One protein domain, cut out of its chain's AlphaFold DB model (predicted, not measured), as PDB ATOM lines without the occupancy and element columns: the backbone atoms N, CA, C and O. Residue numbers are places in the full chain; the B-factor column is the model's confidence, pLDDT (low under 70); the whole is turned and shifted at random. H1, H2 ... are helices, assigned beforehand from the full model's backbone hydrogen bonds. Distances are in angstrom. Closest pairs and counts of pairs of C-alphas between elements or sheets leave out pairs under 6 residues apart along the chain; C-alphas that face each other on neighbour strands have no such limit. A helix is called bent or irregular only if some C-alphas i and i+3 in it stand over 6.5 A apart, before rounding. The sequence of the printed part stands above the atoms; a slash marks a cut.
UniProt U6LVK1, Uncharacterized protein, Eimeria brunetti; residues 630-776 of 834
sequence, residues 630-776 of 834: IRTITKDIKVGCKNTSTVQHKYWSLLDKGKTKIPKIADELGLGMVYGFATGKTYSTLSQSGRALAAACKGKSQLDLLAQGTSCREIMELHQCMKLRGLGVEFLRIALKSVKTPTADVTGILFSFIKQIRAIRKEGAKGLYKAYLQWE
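What this domain is: This is residues 630 to 776 of the 834 residues of an uncharacterized protein of Eimeria brunetti (UniProt U6LVK1). One long helix, H4, makes the long axis and joins two lobes: at its first end a bundle of three helices, H1, H2 and H3, running up and down, and at its other end H5 and H6, a looser pair with H6 packed across H4. Residues 737 to 745, which turn the chain back from H4 into H5, stick out at the far tip. The printed part has 147 residues with six named helices, H1 to H6 in chain order, and no named strand; the class is all helix. The whole is only just compact, close to loose, with a radius of gyration of the C-alphas of 17.5 A, and elongated, spanning 54 by 31 by 23 A.

How they stand to each other: Begin with H4, residues 711 to 735. Its residues 715 to 722 alone touch H2, residues 662 to 678, about perpendicular at 71 degrees, only just beyond steep; the closest C-alphas are Gly 672 and His 719, 3.9 A apart. H2 has a kink of 30 degrees near residue 669 and is irregular, with C-alphas 664 and 667 7.3 A apart. H1, residues 630 to 640, and H2 form a helical hairpin at a shallow tilt of 29 degrees, opposite ways, closest at C-alphas 638 and 663, 4.4 A. H3, residues 683 to 696, touches H1 at a shallow tilt of 11 degrees, the same way, closest at C-alphas 640 and 694, 4.4 A. At the other end, residues 727 to 735 of H4 alone touch residues 764 to 769 of H6, residues 764 to 776; C-alphas 731 and 765 are closest, 4.8 A. H5, residues 744 to 756, is close to H4 but not clearly touching, with C-alphas 728 and 754 closest at 6.7 A. Every O i to N i+4 pair is within hydrogen-bond range in H1, H3, H5 and H6; in H2 it is 11 of 13, in H4 20 of 21.

Where its parts are: Find C-alpha 711 at (150.671, 225.178, 169.756); from there H4 runs 36.2 A to C-alpha 735 at (134.687, 235.747, 200.441). H2 is 23.3 A long and H3 19.7 A. H1 begins at C-alpha 630, (162.529, 229.250, 180.030), and H6 ends at C-alpha 776, (123.974, 233.762, 194.663).

The domain as a whole: The C-alphas of Gly 699 and Lys 740 are farthest apart, 56.8 A. The printed part has no cut. The links H1 to H2 and H3 to H4 are long; in them, residues 645 to 646 pair with residues 702 to 703, parallel. Residues 708 to 709 are under 70 in pLDDT.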
ATOM      1  N   ILE A 630     163.670 228.520 180.597       95.12
ATOM      2  CA  ILE A 630     162.529 229.250 180.030       95.12
ATOM      3  C   ILE A 630     162.980 230.555 179.369       95.12
ATOM      4  O   ILE A 630     162.464 230.932 178.317       95.12
ATOM      5  N   ARG A 631     164.010 231.212 179.913       94.88
ATOM      6  CA  ARG A 631     164.585 232.431 179.328       94.88
ATOM      7  C   ARG A 631     165.169 232.202 177.933       94.88
ATOM      8  O   ARG A 631     165.128 233.113 177.107       94.88
ATOM      9  N   THR A 632     165.699 231.011 177.652       93.75
ATOM     10  CA  THR A 632     166.131 230.646 176.292       93.75
ATOM     11  C   THR A 632     164.939 230.667 175.330       93.75
ATOM     12  O   THR A 632     165.002 231.324 174.295       93.75
ATOM     13  N   ILE A 633     163.815 230.056 175.719       95.44
ATOM     14  CA  ILE A 633     162.594 230.007 174.901       95.44
ATOM     15  C   ILE A 633     162.030 231.418 174.669       95.44
ATOM     16  O   ILE A 633     161.704 231.786 173.540       95.44
ATOM     17  N   THR A 634     161.949 232.253 175.712       96.62
ATOM     18  CA  THR A 634     161.424 233.622 175.563       96.62
ATOM     19  C   THR A 634     162.334 234.509 174.720       96.62
ATOM     20  O   THR A 634     161.844 235.389 174.009       96.62
ATOM     21  N   LYS A 635     163.652 234.276 174.741       96.44
ATOM     22  CA  LYS A 635     164.599 234.951 173.847       96.44
ATOM     23  C   LYS A 635     164.331 234.586 172.387       96.44
ATOM     24  O   LYS A 635     164.280 235.493 171.558       96.44
ATOM     25  N   ASP A 636     164.100 233.312 172.091       95.31
ATOM     26  CA  ASP A 636     163.788 232.855 170.734       95.31
ATOM     27  C   ASP A 636     162.462 233.446 170.235       95.31
ATOM     28  O   ASP A 636     162.396 233.936 169.108       95.31
ATOM     29  N   ILE A 637     161.441 233.529 171.099       96.19
ATOM     30  CA  ILE A 637     160.173 234.219 170.795       96.19
ATOM     31  C   ILE A 637     160.411 235.706 170.511       96.19
ATOM     32  O   ILE A 637     159.922 236.233 169.513       96.19
ATOM     33  N   LYS A 638     161.179 236.409 171.354       97.19
ATOM     34  CA  LYS A 638     161.487 237.837 171.154       97.19
ATOM     35  C   LYS A 638     162.183 238.095 169.819       97.19
ATOM     36  O   LYS A 638     161.893 239.100 169.173       97.19
ATOM     37  N   VAL A 639     163.091 237.205 169.420       96.56
ATOM     38  CA  VAL A 639     163.808 237.294 168.143       96.56
ATOM     39  C   VAL A 639     162.876 236.974 166.974       96.56
ATOM     40  O   VAL A 639     162.778 237.781 166.051       96.56
ATOM     41  N   GLY A 640     162.158 235.849 167.027       95.19
ATOM     42  CA  GLY A 640     161.249 235.410 165.962       95.19
ATOM     43  C   GLY A 640     160.065 236.354 165.736       95.19
ATOM     44  O   GLY A 640     159.634 236.539 164.603       95.19
ATOM     45  N   CYS A 641     159.593 237.016 166.793       96.00
ATOM     46  CA  CYS A 641     158.412 237.878 166.768       96.00
ATOM     47  C   CYS A 641     158.722 239.380 166.819       96.00
ATOM     48  O   CYS A 641     157.839 240.168 167.154       96.00
ATOM     49  N   LYS A 642     159.951 239.811 166.492       96.00
ATOM     50  CA  LYS A 642     160.426 241.207 166.650       96.00
ATOM     51  C   LYS A 642     159.433 242.278 166.158       96.00
ATOM     52  O   LYS A 642     159.285 243.316 166.806       96.00
ATOM     53  N   ASN A 643     158.747 242.015 165.043       95.38
ATOM     54  CA  ASN A 643     157.821 242.948 164.388       95.38
ATOM     55  C   ASN A 643     156.351 242.496 164.408       95.38
ATOM     56  O   ASN A 643     155.506 243.167 163.823       95.38
ATOM     57  N   THR A 644     156.035 241.393 165.084       95.50
ATOM     58  CA  THR A 644     154.690 240.810 165.097       95.50
ATOM     59  C   THR A 644     153.889 241.343 166.283       95.50
ATOM     60  O   THR A 644     154.366 241.390 167.424       95.50
ATOM     61  N   SER A 645     152.656 241.758 166.016       95.00
ATOM     62  CA  SER A 645     151.676 242.156 167.030       95.00
ATOM     63  C   SER A 645     150.606 241.087 167.219       95.00
ATOM     64  O   SER A 645     150.364 240.280 166.325       95.00
ATOM     65  N   THR A 646     149.989 241.051 168.393       93.31
ATOM     66  CA  THR A 646     148.874 240.146 168.668       93.31
ATOM     67  C   THR A 646     147.566 240.703 168.120       93.31
ATOM     68  O   THR A 646     147.360 241.921 168.106       93.31
ATOM     69  N   VAL A 647     146.663 239.811 167.714       92.56
ATOM     70  CA  VAL A 647     145.237 240.140 167.572       92.56
ATOM     71  C   VAL A 647     144.639 240.331 168.969       92.56
ATOM     72  O   VAL A 647     144.998 239.618 169.910       92.56
ATOM     73  N   GLN A 648     143.793 241.349 169.119       90.38
ATOM     74  CA  GLN A 648     143.146 241.659 170.388       90.38
ATOM     75  C   GLN A 648     142.044 240.639 170.665       90.38
ATOM     76  O   GLN A 648     141.217 240.375 169.799       90.38
ATOM     77  N   HIS A 649     142.006 240.134 171.896       88.00
ATOM     78  CA  HIS A 649     140.945 239.251 172.368       88.00
ATOM     79  C   HIS A 649     140.460 239.733 173.725       88.00
ATOM     80  O   HIS A 649     141.241 239.832 174.675       88.00
ATOM     81  N   LYS A 650     139.166 240.050 173.806       85.44
ATOM     82  CA  LYS A 650     138.535 240.533 175.037       85.44
ATOM     83  C   LYS A 650     138.660 239.461 176.125       85.44
ATOM     84  O   LYS A 650     138.541 238.271 175.841       85.44
ATOM     85  N   TYR A 651     138.899 239.886 177.363       80.81
ATOM     86  CA  TYR A 651     138.972 239.022 178.558       80.81
ATOM     87  C   TYR A 651     140.186 238.082 178.681       80.81
ATOM     88  O   TYR A 651     140.317 237.347 179.671       80.81
ATOM     89  N   TRP A 652     141.113 238.134 177.726       85.81
ATOM     90  CA  TRP A 652     142.403 237.458 177.816       85.81
ATOM     91  C   TRP A 652     143.433 238.404 178.415       85.81
ATOM     92  O   TRP A 652     143.767 239.422 177.819       85.81
ATOM     93  N   SER A 653     143.980 238.072 179.584       84.31
ATOM     94  CA  SER A 653     144.822 238.990 180.375       84.31
ATOM     95  C   SER A 653     145.998 239.615 179.607       84.31
ATOM     96  O   SER A 653     146.343 240.775 179.845       84.31
ATOM     97  N   LEU A 654     146.589 238.875 178.663       85.31
ATOM     98  CA  LEU A 654     147.675 239.357 177.802       85.31
ATOM     99  C   LEU A 654     147.213 240.002 176.490       85.31
ATOM    100  O   LEU A 654     147.998 240.730 175.887       85.31
ATOM    101  N   LEU A 655     145.981 239.741 176.045       85.94
ATOM    102  CA  LEU A 655     145.465 240.154 174.730       85.94
ATOM    103  C   LEU A 655     144.347 241.201 174.812       85.94
ATOM    104  O   LEU A 655     143.941 241.723 173.780       85.94
ATOM    105  N   ASP A 656     143.882 241.545 176.014       81.00
ATOM    106  CA  ASP A 656     142.824 242.539 176.238       81.00
ATOM    107  C   ASP A 656     143.307 243.964 175.911       81.00
ATOM    108  O   ASP A 656     142.542 244.831 175.484       81.00
ATOM    109  N   LYS A 657     144.616 244.212 176.059       74.06
ATOM    110  CA  LYS A 657     145.252 245.515 175.822       74.06
ATOM    111  C   LYS A 657     145.664 245.687 174.356       74.06
ATOM    112  O   LYS A 657     146.846 245.562 174.049       74.06
ATOM    113  N   GLY A 658     144.721 246.033 173.478       73.94
ATOM    114  CA  GLY A 658     144.965 246.524 172.107       73.94
ATOM    115  C   GLY A 658     146.036 245.777 171.285       73.94
ATOM    116  O   GLY A 658     146.376 244.623 171.542       73.94
ATOM    117  N   LYS A 659     146.605 246.442 170.270       79.88
ATOM    118  CA  LYS A 659     147.704 245.885 169.453       79.88
ATOM    119  C   LYS A 659     149.017 245.867 170.249       79.88
ATOM    120  O   LYS A 659     149.835 246.784 170.148       79.88
ATOM    121  N   THR A 660     149.238 244.817 171.035       89.75
ATOM    122  CA  THR A 660     150.488 244.619 171.780       89.75
ATOM    123  C   THR A 660     151.512 243.841 170.947       89.75
ATOM    124  O   THR A 660     151.197 242.864 170.275       89.75
ATOM    125  N   LYS A 661     152.776 244.282 170.954       94.12
ATOM    126  CA  LYS A 661     153.870 243.562 170.280       94.12
ATOM    127  C   LYS A 661     154.228 242.299 171.070       94.12
ATOM    128  O   LYS A 661     154.527 242.412 172.258       94.12
ATOM    129  N   ILE A 662     154.301 241.137 170.414       94.19
ATOM    130  CA  ILE A 662     154.626 239.848 171.062       94.19
ATOM    131  C   ILE A 662     155.931 239.908 171.889       94.19
ATOM    132  O   ILE A 662     155.929 239.449 173.031       94.19
ATOM    133  N   PRO A 663     157.027 240.556 171.435       95.50
ATOM    134  CA  PRO A 663     158.248 240.683 172.235       95.50
ATOM    135  C   PRO A 663     158.062 241.392 173.583       95.50
ATOM    136  O   PRO A 663     158.842 241.145 174.501       95.50
ATOM    137  N   LYS A 664     157.047 242.264 173.713       95.06
ATOM    138  CA  LYS A 664     156.733 242.962 174.971       95.06
ATOM    139  C   LYS A 664     156.028 242.055 175.982       95.06
ATOM    140  O   LYS A 664     156.161 242.296 177.173       95.06
ATOM    141  N   ILE A 665     155.311 241.028 175.520       94.44
ATOM    142  CA  ILE A 665     154.609 240.059 176.380       94.44
ATOM    143  C   ILE A 665     155.354 238.727 176.516       94.44
ATOM    144  O   ILE A 665     154.956 237.890 177.313       94.44
ATOM    145  N   ALA A 666     156.454 238.523 175.788       95.31
ATOM    146  CA  ALA A 666     157.201 237.265 175.796       95.31
ATOM    147  C   ALA A 666     157.700 236.841 177.190       95.31
ATOM    148  O   ALA A 666     157.770 235.649 177.467       95.31
ATOM    149  N   ASP A 667     158.012 237.786 178.083       93.94
ATOM    150  CA  ASP A 667     158.379 237.446 179.467       93.94
ATOM    151  C   ASP A 667     157.171 236.942 180.273       93.94
ATOM    152  O   ASP A 667     157.310 236.010 181.061       93.94
ATOM    153  N   GLU A 668     155.974 237.486 180.034       94.00
ATOM    154  CA  GLU A 668     154.731 237.000 180.647       94.00
ATOM    155  C   GLU A 668     154.321 235.628 180.088       94.00
ATOM    156  O   GLU A 668     153.868 234.765 180.843       94.00
ATOM    157  N   LEU A 669     154.551 235.380 178.792       94.19
ATOM    158  CA  LEU A 669     154.432 234.040 178.203       94.19
ATOM    159  C   LEU A 669     155.405 233.061 178.870       94.19
ATOM    160  O   LEU A 669     155.027 231.935 179.180       94.19
ATOM    161  N   GLY A 670     156.628 233.513 179.165       94.88
ATOM    162  CA  GLY A 670     157.600 232.754 179.951       94.88
ATOM    163  C   GLY A 670     157.059 232.346 181.320       94.88
ATOM    164  O   GLY A 670     157.170 231.184 181.692       94.88
ATOM    165  N   LEU A 671     156.396 233.252 182.046       93.69
ATOM    166  CA  LEU A 671     155.748 232.908 183.320       93.69
ATOM    167  C   LEU A 671     154.653 231.850 183.145       93.69
ATOM    168  O   LEU A 671     154.561 230.938 183.962       93.69
ATOM    169  N   GLY A 672     153.876 231.927 182.060       94.12
ATOM    170  CA  GLY A 672     152.914 230.884 181.698       94.12
ATOM    171  C   GLY A 672     153.586 229.525 181.479       94.12
ATOM    172  O   GLY A 672     153.118 228.514 181.993       94.12
ATOM    173  N   MET A 673     154.735 229.482 180.799       95.38
ATOM    174  CA  MET A 673     155.494 228.237 180.611       95.38
ATOM    175  C   MET A 673     156.041 227.680 181.926       95.38
ATOM    176  O   MET A 673     155.985 226.474 182.147       95.38
ATOM    177  N   VAL A 674     156.547 228.539 182.814       94.00
ATOM    178  CA  VAL A 674     156.988 228.123 184.156       94.00
ATOM    179  C   VAL A 674     155.823 227.520 184.921       94.00
ATOM    180  O   VAL A 674     155.979 226.469 185.535       94.00
ATOM    181  N   TYR A 675     154.659 228.167 184.869       93.75
ATOM    182  CA  TYR A 675     153.448 227.644 185.478       93.75
ATOM    183  C   TYR A 675     153.093 226.270 184.901       93.75
ATOM    184  O   TYR A 675     152.907 225.333 185.668       93.75
ATOM    185  N   GLY A 676     153.116 226.115 183.573       93.88
ATOM    186  CA  GLY A 676     152.924 224.822 182.915       93.88
ATOM    187  C   GLY A 676     153.912 223.761 183.390       93.88
ATOM    188  O   GLY A 676     153.519 222.636 183.680       93.88
ATOM    189  N   PHE A 677     155.189 224.111 183.537       93.69
ATOM    190  CA  PHE A 677     156.191 223.198 184.084       93.69
ATOM    191  C   PHE A 677     155.864 222.809 185.535       93.69
ATOM    192  O   PHE A 677     155.904 221.634 185.900       93.69
ATOM    193  N   ALA A 678     155.485 223.791 186.357       90.88
ATOM    194  CA  ALA A 678     155.085 223.593 187.745       90.88
ATOM    195  C   ALA A 678     153.786 222.790 187.894       90.88
ATOM    196  O   ALA A 678     153.579 222.216 188.959       90.88
ATOM    197  N   THR A 679     152.942 222.706 186.862       90.38
ATOM    198  CA  THR A 679     151.723 221.880 186.830       90.38
ATOM    199  C   THR A 679     151.894 220.558 186.078       90.38
ATOM    200  O   THR A 679     150.953 219.777 186.010       90.38
ATOM    201  N   GLY A 680     153.104 220.243 185.597       90.38
ATOM    202  CA  GLY A 680     153.453 218.919 185.065       90.38
ATOM    203  C   GLY A 680     153.742 218.855 183.564       90.38
ATOM    204  O   GLY A 680     154.111 217.787 183.076       90.38
ATOM    205  N   LYS A 681     153.654 219.964 182.822       93.06
ATOM    206  CA  LYS A 681     154.107 220.007 181.424       93.06
ATOM    207  C   LYS A 681     155.613 219.766 181.353       93.06
ATOM    208  O   LYS A 681     156.394 220.255 182.170       93.06
ATOM    209  N   THR A 682     156.040 219.009 180.350       93.12
ATOM    210  CA  THR A 682     157.461 218.740 180.143       93.12
ATOM    211  C   THR A 682     158.149 219.957 179.524       93.12
ATOM    212  O   THR A 682     157.548 220.750 178.795       93.12
ATOM    213  N   TYR A 683     159.450 220.098 179.781       93.50
ATOM    214  CA  TYR A 683     160.246 221.144 179.144       93.50
ATOM    215  C   TYR A 683     160.259 221.019 177.613       93.50
ATOM    216  O   TYR A 683     160.236 222.034 176.923       93.50
ATOM    217  N   SER A 684     160.264 219.793 177.075       92.88
ATOM    218  CA  SER A 684     160.250 219.554 175.629       92.88
ATOM    219  C   SER A 684     158.983 220.102 174.977       92.88
ATOM    220  O   SER A 684     159.103 220.832 173.994       92.88
ATOM    221  N   THR A 685     157.805 219.847 175.559       93.31
ATOM    222  CA  THR A 685     156.528 220.400 175.081       93.31
ATOM    223  C   THR A 685     156.554 221.927 175.098       93.31
ATOM    224  O   THR A 685     156.316 222.560 174.075       93.31
ATOM    225  N   LEU A 686     156.955 222.541 176.217       94.62
ATOM    226  CA  LEU A 686     157.023 224.006 176.338       94.62
ATOM    227  C   LEU A 686     158.019 224.633 175.349       94.62
ATOM    228  O   LEU A 686     157.744 225.670 174.741       94.62
ATOM    229  N   SER A 687     159.173 223.991 175.161       94.75
ATOM    230  CA  SER A 687     160.198 224.405 174.202       94.75
ATOM    231  C   SER A 687     159.696 224.308 172.760       94.75
ATOM    232  O   SER A 687     159.914 225.228 171.971       94.75
ATOM    233  N   GLN A 688     158.980 223.235 172.416       94.31
ATOM    234  CA  GLN A 688     158.372 223.058 171.101       94.31
ATOM    235  C   GLN A 688     157.290 224.106 170.834       94.31
ATOM    236  O   GLN A 688     157.328 224.740 169.779       94.31
ATOM    237  N   SER A 689     156.393 224.356 171.792       93.81
ATOM    238  CA  SER A 689     155.358 225.390 171.678       93.81
ATOM    239  C   SER A 689     155.981 226.782 171.515       93.81
ATOM    240  O   SER A 689     155.550 227.568 170.670       93.81
ATOM    241  N   GLY A 690     157.070 227.081 172.235       94.75
ATOM    242  CA  GLY A 690     157.794 228.345 172.085       94.75
ATOM    243  C   GLY A 690     158.496 228.504 170.731       94.75
ATOM    244  O   GLY A 690     158.420 229.572 170.121       94.75
ATOM    245  N   ARG A 691     159.127 227.439 170.212       94.50
ATOM    246  CA  ARG A 691     159.709 227.431 168.856       94.50
ATOM    247  C   ARG A 691     158.642 227.592 167.777       94.50
ATOM    248  O   ARG A 691     158.855 228.341 166.827       94.50
ATOM    249  N   ALA A 692     157.505 226.920 167.927       93.88
ATOM    250  CA  ALA A 692     156.389 227.025 166.998       93.88
ATOM    251  C   ALA A 692     155.802 228.444 166.979       93.88
ATOM    252  O   ALA A 692     155.554 228.976 165.901       93.88
ATOM    253  N   LEU A 693     155.688 229.101 168.139       94.31
ATOM    254  CA  LEU A 693     155.313 230.515 168.217       94.31
ATOM    255  C   LEU A 693     156.327 231.421 167.504       94.31
ATOM    256  O   LEU A 693     155.945 232.247 166.676       94.31
ATOM    257  N   ALA A 694     157.623 231.241 167.769       94.88
ATOM    258  CA  ALA A 694     158.669 232.010 167.097       94.88
ATOM    259  C   ALA A 694     158.647 231.815 165.567       94.88
ATOM    260  O   ALA A 694     158.882 232.765 164.820       94.88
ATOM    261  N   ALA A 695     158.341 230.601 165.095       94.12
ATOM    262  CA  ALA A 695     158.185 230.293 163.678       94.12
ATOM    263  C   ALA A 695     156.916 230.919 163.079       94.12
ATOM    264  O   ALA A 695     156.994 231.525 162.014       94.12
ATOM    265  N   ALA A 696     155.780 230.848 163.779       93.19
ATOM    266  CA  ALA A 696     154.503 231.409 163.336       93.19
ATOM    267  C   ALA A 696     154.544 232.936 163.157       93.19
ATOM    268  O   ALA A 696     153.778 233.482 162.363       93.19
ATOM    269  N   CYS A 697     155.445 233.622 163.863       94.31
ATOM    270  CA  CYS A 697     155.672 235.055 163.714       94.31
ATOM    271  C   CYS A 697     156.444 235.450 162.443       94.31
ATOM    272  O   CYS A 697     156.360 236.604 162.013       94.31
ATOM    273  N   LYS A 698     157.212 234.535 161.832       92.75
ATOM    274  CA  LYS A 698     158.039 234.864 160.664       92.75
ATOM    275  C   LYS A 698     157.154 235.330 159.506       92.75
ATOM    276  O   LYS A 698     156.251 234.622 159.079       92.75
ATOM    277  N   GLY A 699     157.422 236.538 159.008       87.94
ATOM    278  CA  GLY A 699     156.687 237.134 157.887       87.94
ATOM    279  C   GLY A 699     155.305 237.700 158.235       87.94
ATOM    280  O   GLY A 699     154.639 238.211 157.341       87.94
ATOM    281  N   LYS A 700     154.870 237.666 159.505       92.12
ATOM    282  CA  LYS A 700     153.551 238.175 159.914       92.12
ATOM    283  C   LYS A 700     153.653 239.478 160.707       92.12
ATOM    284  O   LYS A 700     154.373 239.561 161.704       92.12
ATOM    285  N   SER A 701     152.884 240.488 160.297       92.56
ATOM    286  CA  SER A 701     152.703 241.743 161.046       92.56
ATOM    287  C   SER A 701     151.739 241.572 162.227       92.56
ATOM    288  O   SER A 701     151.905 242.208 163.275       92.56
ATOM    289  N   GLN A 702     150.763 240.672 162.084       93.88
ATOM    290  CA  GLN A 702     149.795 240.306 163.110       93.88
ATOM    291  C   GLN A 702     149.664 238.786 163.212       93.88
ATOM    292  O   GLN A 702     149.704 238.087 162.202       93.88
ATOM    293  N   LEU A 703     149.513 238.278 164.432       92.81
ATOM    294  CA  LEU A 703     149.275 236.864 164.700       92.81
ATOM    295  C   LEU A 703     148.147 236.726 165.722       92.81
ATOM    296  O   LEU A 703     148.189 237.334 166.795       92.81
ATOM    297  N   ASP A 704     147.151 235.916 165.380       92.56
ATOM    298  CA  ASP A 704     146.145 235.470 166.331       92.56
ATOM    299  C   ASP A 704     146.695 234.278 167.126       92.56
ATOM    300  O   ASP A 704     146.982 233.224 166.562       92.56
ATOM    301  N   LEU A 705     146.876 234.467 168.435       89.31
ATOM    302  CA  LEU A 705     147.420 233.445 169.332       89.31
ATOM    303  C   LEU A 705     146.364 232.441 169.821       89.31
ATOM    304  O   LEU A 705     146.733 231.472 170.480       89.31
ATOM    305  N   LEU A 706     145.080 232.671 169.529       89.25
ATOM    306  CA  LEU A 706     143.964 231.813 169.947       89.25
ATOM    307  C   LEU A 706     143.341 231.021 168.795       89.25
ATOM    308  O   LEU A 706     142.485 230.168 169.042       89.25
ATOM    309  N   ALA A 707     143.782 231.266 167.558       86.88
ATOM    310  CA  ALA A 707     143.354 230.497 166.399       86.88
ATOM    311  C   ALA A 707     143.553 228.986 166.647       86.88
ATOM    312  O   ALA A 707     144.593 228.550 167.163       86.88
ATOM    313  N   GLN A 708     142.522 228.200 166.318       67.50
ATOM    314  CA  GLN A 708     142.468 226.758 166.579       67.50
ATOM    315  C   GLN A 708     143.654 226.006 165.947       67.50
ATOM    316  O   GLN A 708     144.186 226.403 164.912       67.50
ATOM    317  N   GLY A 709     144.081 224.917 166.597       67.69
ATOM    318  CA  GLY A 709     145.158 224.041 166.112       67.69
ATOM    319  C   GLY A 709     146.581 224.574 166.310       67.69
ATOM    320  O   GLY A 709     147.543 223.905 165.938       67.69
ATOM    321  N   THR A 710     146.756 225.754 166.910       70.06
ATOM    322  CA  THR A 710     148.091 226.312 167.147       70.06
ATOM    323  C   THR A 710     148.655 225.871 168.499       70.06
ATOM    324  O   THR A 710     148.043 226.056 169.546       70.06
ATOM    325  N   SER A 711     149.896 225.381 168.515       78.94
ATOM    326  CA  SER A 711     150.671 225.178 169.756       78.94
ATOM    327  C   SER A 711     150.939 226.487 170.520       78.94
ATOM    328  O   SER A 711     151.316 226.472 171.689       78.94
ATOM    329  N   CYS A 712     150.700 227.638 169.880       85.12
ATOM    330  CA  CYS A 712     150.736 228.966 170.497       85.12
ATOM    331  C   CYS A 712     149.651 229.132 171.566       85.12
ATOM    332  O   CYS A 712     149.892 229.758 172.603       85.12
ATOM    333  N   ARG A 713     148.476 228.544 171.319       89.44
ATOM    334  CA  ARG A 713     147.315 228.621 172.199       89.44
ATOM    335  C   ARG A 713     147.583 227.997 173.566       89.44
ATOM    336  O   ARG A 713     147.200 228.580 174.573       89.44
ATOM    337  N   GLU A 714     148.326 226.893 173.618       89.12
ATOM    338  CA  GLU A 714     148.685 226.228 174.878       89.12
ATOM    339  C   GLU A 714     149.432 227.176 175.834       89.12
ATOM    340  O   GLU A 714     149.125 227.247 177.020       89.12
ATOM    341  N   ILE A 715     150.388 227.963 175.329       91.00
ATOM    342  CA  ILE A 715     151.157 228.910 176.157       91.00
ATOM    343  C   ILE A 715     150.250 230.031 176.685       91.00
ATOM    344  O   ILE A 715     150.393 230.464 177.833       91.00
ATOM    345  N   MET A 716     149.313 230.494 175.852       91.19
ATOM    346  CA  MET A 716     148.330 231.506 176.239       91.19
ATOM    347  C   MET A 716     147.390 230.987 177.323       91.19
ATOM    348  O   MET A 716     147.161 231.682 178.312       91.19
ATOM    349  N   GLU A 717     146.884 229.765 177.159       90.44
ATOM    350  CA  GLU A 717     146.028 229.092 178.134       90.44
ATOM    351  C   GLU A 717     146.758 228.915 179.463       90.44
ATOM    352  O   GLU A 717     146.219 229.292 180.499       90.44
ATOM    353  N   LEU A 718     148.018 228.470 179.451       92.50
ATOM    354  CA  LEU A 718     148.818 228.346 180.671       92.50
ATOM    355  C   LEU A 718     148.946 229.678 181.425       92.50
ATOM    356  O   LEU A 718     148.784 229.719 182.647       92.50
ATOM    357  N   HIS A 719     149.205 230.780 180.716       92.00
ATOM    358  CA  HIS A 719     149.256 232.100 181.344       92.00
ATOM    359  C   HIS A 719     147.887 232.532 181.889       92.00
ATOM    360  O   HIS A 719     147.794 233.056 183.001       92.00
ATOM    361  N   GLN A 720     146.817 232.310 181.125       90.25
ATOM    362  CA  GLN A 720     145.463 232.659 181.539       90.25
ATOM    363  C   GLN A 720     145.040 231.857 182.778       90.25
ATOM    364  O   GLN A 720     144.548 232.449 183.738       90.25
ATOM    365  N   CYS A 721     145.313 230.550 182.816       89.94
ATOM    366  CA  CYS A 721     145.091 229.683 183.973       89.94
ATOM    367  C   CYS A 721     145.866 230.170 185.201       89.94
ATOM    368  O   CYS A 721     145.296 230.271 186.287       89.94
ATOM    369  N   MET A 722     147.140 230.540 185.034       91.31
ATOM    370  CA  MET A 722     147.955 231.106 186.111       91.31
ATOM    371  C   MET A 722     147.297 232.358 186.719       91.31
ATOM    372  O   MET A 722     147.207 232.481 187.943       91.31
ATOM    373  N   LYS A 723     146.809 233.282 185.880       90.56
ATOM    374  CA  LYS A 723     146.146 234.515 186.334       90.56
ATOM    375  C   LYS A 723     144.777 234.245 186.963       90.56
ATOM    376  O   LYS A 723     144.501 234.788 188.031       90.56
ATOM    377  N   LEU A 724     143.952 233.395 186.348       88.25
ATOM    378  CA  LEU A 724     142.640 232.996 186.874       88.25
ATOM    379  C   LEU A 724     142.771 232.339 188.245       88.25
ATOM    380  O   LEU A 724     142.028 232.670 189.162       88.25
ATOM    381  N   ARG A 725     143.768 231.471 188.426       88.06
ATOM    382  CA  ARG A 725     144.025 230.833 189.715       88.06
ATOM    383  C   ARG A 725     144.455 231.831 190.787       88.06
ATOM    384  O   ARG A 725     144.000 231.731 191.922       88.06
ATOM    385  N   GLY A 726     145.305 232.799 190.436       88.69
ATOM    386  CA  GLY A 726     145.667 233.897 191.336       88.69
ATOM    387  C   GLY A 726     144.440 234.698 191.783       88.69
ATOM    388  O   GLY A 726     144.245 234.909 192.979       88.69
ATOM    389  N   LEU A 727     143.570 235.050 190.833       88.56
ATOM    390  CA  LEU A 727     142.309 235.742 191.108       88.56
ATOM    391  C   LEU A 727     141.350 234.906 191.957       88.56
ATOM    392  O   LEU A 727     140.753 235.447 192.881       88.56
ATOM    393  N   GLY A 728     141.235 233.602 191.698       89.75
ATOM    394  CA  GLY A 728     140.410 232.689 192.491       89.75
ATOM    395  C   GLY A 728     140.854 232.630 193.953       89.75
ATOM    396  O   GLY A 728     140.027 232.700 194.854       89.75
ATOM    397  N   VAL A 729     142.165 232.597 194.211       89.12
ATOM    398  CA  VAL A 729     142.710 232.626 195.581       89.12
ATOM    399  C   VAL A 729     142.433 233.960 196.275       89.12
ATOM    400  O   VAL A 729     142.097 233.980 197.459       89.12
ATOM    401  N   GLU A 730     142.565 235.082 195.568       90.88
ATOM    402  CA  GLU A 730     142.214 236.397 196.116       90.88
ATOM    403  C   GLU A 730     140.713 236.529 196.385       90.88
ATOM    404  O   GLU A 730     140.330 237.058 197.426       90.88
ATOM    405  N   PHE A 731     139.873 236.007 195.490       92.69
ATOM    406  CA  PHE A 731     138.425 235.947 195.661       92.69
ATOM    407  C   PHE A 731     138.046 235.129 196.893       92.69
ATOM    408  O   PHE A 731     137.340 235.646 197.752       92.69
ATOM    409  N   LEU A 732     138.583 233.914 197.043       91.56
ATOM    410  CA  LEU A 732     138.337 233.080 198.222       91.56
ATOM    411  C   LEU A 732     138.775 233.789 199.506       91.56
ATOM    412  O   LEU A 732     138.074 233.739 200.509       91.56
ATOM    413  N   ARG A 733     139.902 234.512 199.476       92.19
ATOM    414  CA  ARG A 733     140.361 235.308 200.624       92.19
ATOM    415  C   ARG A 733     139.390 236.436 200.981       92.19
ATOM    416  O   ARG A 733     139.270 236.760 202.157       92.19
ATOM    417  N   ILE A 734     138.743 237.056 199.993       93.81
ATOM    418  CA  ILE A 734     137.726 238.092 200.219       93.81
ATOM    419  C   ILE A 734     136.443 237.455 200.760       93.81
ATOM    420  O   ILE A 734     135.968 237.885 201.807       93.81
ATOM    421  N   ALA A 735     135.936 236.419 200.091       92.31
ATOM    422  CA  ALA A 735     134.687 235.747 200.441       92.31
ATOM    423  C   ALA A 735     134.727 235.117 201.841       92.31
ATOM    424  O   ALA A 735     133.750 235.172 202.578       92.31
ATOM    425  N   LEU A 736     135.881 234.574 202.237       93.31
ATOM    426  CA  LEU A 736     136.059 233.879 203.512       93.31
ATOM    427  C   LEU A 736     136.687 234.755 204.603       93.31
ATOM    428  O   LEU A 736     137.033 234.247 205.666       93.31
ATOM    429  N   LYS A 737     136.862 236.064 204.375       92.50
ATOM    430  CA  LYS A 737     137.609 236.944 205.292       92.50
ATOM    431  C   LYS A 737     137.065 236.927 206.728       92.50
ATOM    432  O   LYS A 737     137.846 237.048 207.669       92.50
ATOM    433  N   SER A 738     135.748 236.810 206.889       87.31
ATOM    434  CA  SER A 738     135.045 236.778 208.179       87.31
ATOM    435  C   SER A 738     134.701 235.364 208.660       87.31
ATOM    436  O   SER A 738     134.190 235.205 209.766       87.31
ATOM    437  N   VAL A 739     134.980 234.332 207.862       87.50
ATOM    438  CA  VAL A 739     134.558 232.960 208.143       87.50
ATOM    439  C   VAL A 739     135.728 232.191 208.750       87.50
ATOM    440  O   VAL A 739     136.690 231.856 208.063       87.50
ATOM    441  N   LYS A 740     135.657 231.905 210.058       86.75
ATOM    442  CA  LYS A 740     136.727 231.194 210.785       86.75
ATOM    443  C   LYS A 740     136.963 229.782 210.230       86.75
ATOM    444  O   LYS A 740     138.110 229.364 210.101       86.75
ATOM    445  N   THR A 741     135.886 229.080 209.884       88.25
ATOM    446  CA  THR A 741     135.886 227.735 209.289       88.25
ATOM    447  C   THR A 741     134.682 227.618 208.355       88.25
ATOM    448  O   THR A 741     133.561 227.503 208.852       88.25
ATOM    449  N   PRO A 742     134.863 227.713 207.025       87.88
ATOM    450  CA  PRO A 742     133.749 227.567 206.095       87.88
ATOM    451  C   PRO A 742     133.195 226.148 206.140       87.88
ATOM    452  O   PRO A 742     133.955 225.183 206.222       87.88
ATOM    453  N   THR A 743     131.871 226.023 206.070       90.62
ATOM    454  CA  THR A 743     131.216 224.722 205.916       90.62
ATOM    455  C   THR A 743     131.519 224.135 204.533       90.62
ATOM    456  O   THR A 743     131.946 224.842 203.607       90.62
ATOM    457  N   ALA A 744     131.310 222.824 204.387       89.56
ATOM    458  CA  ALA A 744     131.478 222.139 203.108       89.56
ATOM    459  C   ALA A 744     130.579 222.748 202.020       89.56
ATOM    460  O   ALA A 744     131.046 222.943 200.901       89.56
ATOM    461  N   ASP A 745     129.355 223.149 202.372       89.62
ATOM    462  CA  ASP A 745     128.388 223.745 201.443       89.62
ATOM    463  C   ASP A 745     128.845 225.112 200.936       89.62
ATOM    464  O   ASP A 745     128.929 225.326 199.729       89.62
ATOM    465  N   VAL A 746     129.251 226.014 201.842       87.94
ATOM    466  CA  VAL A 746     129.791 227.336 201.472       87.94
ATOM    467  C   VAL A 746     131.007 227.174 200.564       87.94
ATOM    468  O   VAL A 746     131.152 227.864 199.555       87.94
ATOM    469  N   THR A 747     131.877 226.216 200.888       87.94
ATOM    470  CA  THR A 747     133.033 225.895 200.052       87.94
ATOM    471  C   THR A 747     132.583 225.375 198.682       87.94
ATOM    472  O   THR A 747     133.055 225.865 197.658       87.94
ATOM    473  N   GLY A 748     131.636 224.438 198.634       89.50
ATOM    474  CA  GLY A 748     131.082 223.879 197.402       89.50
ATOM    475  C   GLY A 748     130.489 224.944 196.480       89.50
ATOM    476  O   GLY A 748     130.812 224.966 195.291       89.50
ATOM    477  N   ILE A 749     129.707 225.874 197.032       90.94
ATOM    478  CA  ILE A 749     129.085 226.990 196.308       90.94
ATOM    479  C   ILE A 749     130.156 227.924 195.729       90.94
ATOM    480  O   ILE A 749     130.157 228.195 194.525       90.94
ATOM    481  N   LEU A 750     131.128 228.353 196.542       91.19
ATOM    482  CA  LEU A 750     132.223 229.221 196.090       91.19
ATOM    483  C   LEU A 750     133.047 228.570 194.971       91.19
ATOM    484  O   LEU A 750     133.365 229.218 193.973       91.19
ATOM    485  N   PHE A 751     133.392 227.288 195.107       89.38
ATOM    486  CA  PHE A 751     134.135 226.568 194.071       89.38
ATOM    487  C   PHE A 751     133.288 226.304 192.818       89.38
ATOM    488  O   PHE A 751     133.836 226.341 191.716       89.38
ATOM    489  N   SER A 752     131.976 226.083 192.953       89.19
ATOM    490  CA  SER A 752     131.047 225.974 191.820       89.19
ATOM    491  C   SER A 752     131.010 227.271 191.014       89.19
ATOM    492  O   SER A 752     131.204 227.247 189.798       89.19
ATOM    493  N   PHE A 753     130.901 228.417 191.692       89.62
ATOM    494  CA  PHE A 753     130.994 229.724 191.049       89.62
ATOM    495  C   PHE A 753     132.345 229.920 190.345       89.62
ATOM    496  O   PHE A 753     132.384 230.288 189.172       89.62
ATOM    497  N   ILE A 754     133.467 229.599 191.008       87.44
ATOM    498  CA  ILE A 754     134.804 229.732 190.403       87.44
ATOM    499  C   ILE A 754     134.940 228.890 189.127       87.44
ATOM    500  O   ILE A 754     135.543 229.352 188.156       87.44
ATOM    501  N   LYS A 755     134.370 227.677 189.095       84.56
ATOM    502  CA  LYS A 755     134.400 226.794 187.914       84.56
ATOM    503  C   LYS A 755     133.718 227.410 186.689       84.56
ATOM    504  O   LYS A 755     134.100 227.087 185.566       84.56
ATOM    505  N   GLN A 756     132.748 228.302 186.884       85.19
ATOM    506  CA  GLN A 756     132.054 228.982 185.788       85.19
ATOM    507  C   GLN A 756     132.881 230.138 185.192       85.19
ATOM    508  O   GLN A 756     132.588 230.614 184.094       85.19
ATOM    509  N   ILE A 757     133.958 230.576 185.857       81.12
ATOM    510  CA  ILE A 757     134.773 231.709 185.409       81.12
ATOM    511  C   ILE A 757     135.724 231.278 184.291       81.12
ATOM    512  O   ILE A 757     136.772 230.675 184.521       81.12
ATOM    513  N   ARG A 758     135.405 231.688 183.063       72.25
ATOM    514  CA  ARG A 758     136.247 231.443 181.875       72.25
ATOM    515  C   ARG A 758     137.116 232.641 181.470       72.25
ATOM    516  O   ARG A 758     137.964 232.527 180.588       72.25
ATOM    517  N   ALA A 759     136.926 233.796 182.106       75.00
ATOM    518  CA  ALA A 759     137.432 235.084 181.635       75.00
ATOM    519  C   ALA A 759     137.878 236.000 182.785       75.00
ATOM    520  O   ALA A 759     137.276 236.010 183.857       75.00
ATOM    521  N   ILE A 760     138.912 236.814 182.544       72.19
ATOM    522  CA  ILE A 760     139.395 237.806 183.514       72.19
ATOM    523  C   ILE A 760     138.771 239.160 183.186       72.19
ATOM    524  O   ILE A 760     139.022 239.720 182.117       72.19
ATOM    525  N   ARG A 761     137.983 239.706 184.119       72.75
ATOM    526  CA  ARG A 761     137.479 241.085 184.048       72.75
ATOM    527  C   ARG A 761     138.439 242.060 184.729       72.75
ATOM    528  O   ARG A 761     139.212 241.685 185.613       72.75
ATOM    529  N   LYS A 762     138.382 243.333 184.326       72.00
ATOM    530  CA  LYS A 762     139.257 244.397 184.852       72.00
ATOM    531  C   LYS A 762     139.059 244.660 186.347       72.00
ATOM    532  O   LYS A 762     139.987 245.135 186.992       72.00
ATOM    533  N   GLU A 763     137.892 244.332 186.899       78.62
ATOM    534  CA  GLU A 763     137.566 244.591 188.306       78.62
ATOM    535  C   GLU A 763     138.286 243.655 189.307       78.62
ATOM    536  O   GLU A 763     138.186 243.849 190.523       78.62
ATOM    537  N   GLY A 764     139.022 242.649 188.818       86.88
ATOM    538  CA  GLY A 764     139.812 241.732 189.643       86.88
ATOM    539  C   GLY A 764     138.969 240.926 190.641       86.88
ATOM    540  O   GLY A 764     137.788 240.667 190.417       86.88
ATOM    541  N   ALA A 765     139.572 240.531 191.766       90.12
ATOM    542  CA  ALA A 765     138.914 239.689 192.768       90.12
ATOM    543  C   ALA A 765     137.707 240.358 193.457       90.12
ATOM    544  O   ALA A 765     136.757 239.674 193.826       90.12
ATOM    545  N   LYS A 766     137.711 241.692 193.605       90.44
ATOM    546  CA  LYS A 766     136.579 242.437 194.188       90.44
ATOM    547  C   LYS A 766     135.364 242.442 193.270       90.44
ATOM    548  O   LYS A 766     134.254 242.212 193.737       90.44
ATOM    549  N   GLY A 767     135.566 242.689 191.976       89.25
ATOM    550  CA  GLY A 767     134.467 242.583 191.017       89.25
ATOM    551  C   GLY A 767     133.968 241.156 190.884       89.25
ATOM    552  O   GLY A 767     132.767 240.943 190.789       89.25
ATOM    553  N   LEU A 768     134.874 240.179 190.979       89.50
ATOM    554  CA  LEU A 768     134.487 238.778 190.996       89.50
ATOM    555  C   LEU A 768     133.640 238.423 192.227       89.50
ATOM    556  O   LEU A 768     132.654 237.711 192.102       89.50
ATOM    557  N   TYR A 769     133.972 238.979 193.394       91.69
ATOM    558  CA  TYR A 769     133.149 238.843 194.595       91.69
ATOM    559  C   TYR A 769     131.778 239.516 194.452       91.69
ATOM    560  O   TYR A 769     130.771 238.936 194.837       91.69
ATOM    561  N   LYS A 770     131.703 240.694 193.823       91.44
ATOM    562  CA  LYS A 770     130.414 241.331 193.513       91.44
ATOM    563  C   LYS A 770     129.564 240.473 192.566       91.44
ATOM    564  O   LYS A 770     128.368 240.341 192.784       91.44
ATOM    565  N   ALA A 771     130.185 239.880 191.546       89.88
ATOM    566  CA  ALA A 771     129.509 238.977 190.617       89.88
ATOM    567  C   ALA A 771     129.026 237.691 191.306       89.88
ATOM    568  O   ALA A 771     127.952 237.202 190.982       89.88
ATOM    569  N   TYR A 772     129.788 237.177 192.277       91.94
ATOM    570  CA  TYR A 772     129.366 236.055 193.114       91.94
ATOM    571  C   TYR A 772     128.093 236.379 193.901       91.94
ATOM    572  O   TYR A 772     127.151 235.602 193.842       91.94
ATOM    573  N   LEU A 773     128.038 237.535 194.571       92.19
ATOM    574  CA  LEU A 773     126.857 237.933 195.349       92.19
ATOM    575  C   LEU A 773     125.603 238.039 194.471       92.19
ATOM    576  O   LEU A 773     124.539 237.577 194.857       92.19
ATOM    577  N   GLN A 774     125.743 238.584 193.259       91.31
ATOM    578  CA  GLN A 774     124.643 238.650 192.290       91.31
ATOM    579  C   GLN A 774     124.214 237.262 191.796       91.31
ATOM    580  O   GLN A 774     123.029 237.001 191.625       91.31
ATOM    581  N   TRP A 775     125.176 236.370 191.554       91.62
ATOM    582  CA  TRP A 775     124.910 234.994 191.136       91.62
ATOM    583  C   TRP A 775     124.209 234.186 192.240       91.62
ATOM    584  O   TRP A 775     123.293 233.418 191.959       91.62
ATOM    585  N   GLU A 776     124.606 234.380 193.496       90.81
ATOM    586  CA  GLU A 776     123.974 233.762 194.663       90.81
ATOM    587  C   GLU A 776     122.533 234.259 194.850       90.81
ATOM    588  O   GLU A 776     121.629 233.442 195.007       90.81
TER     589      GLU A 776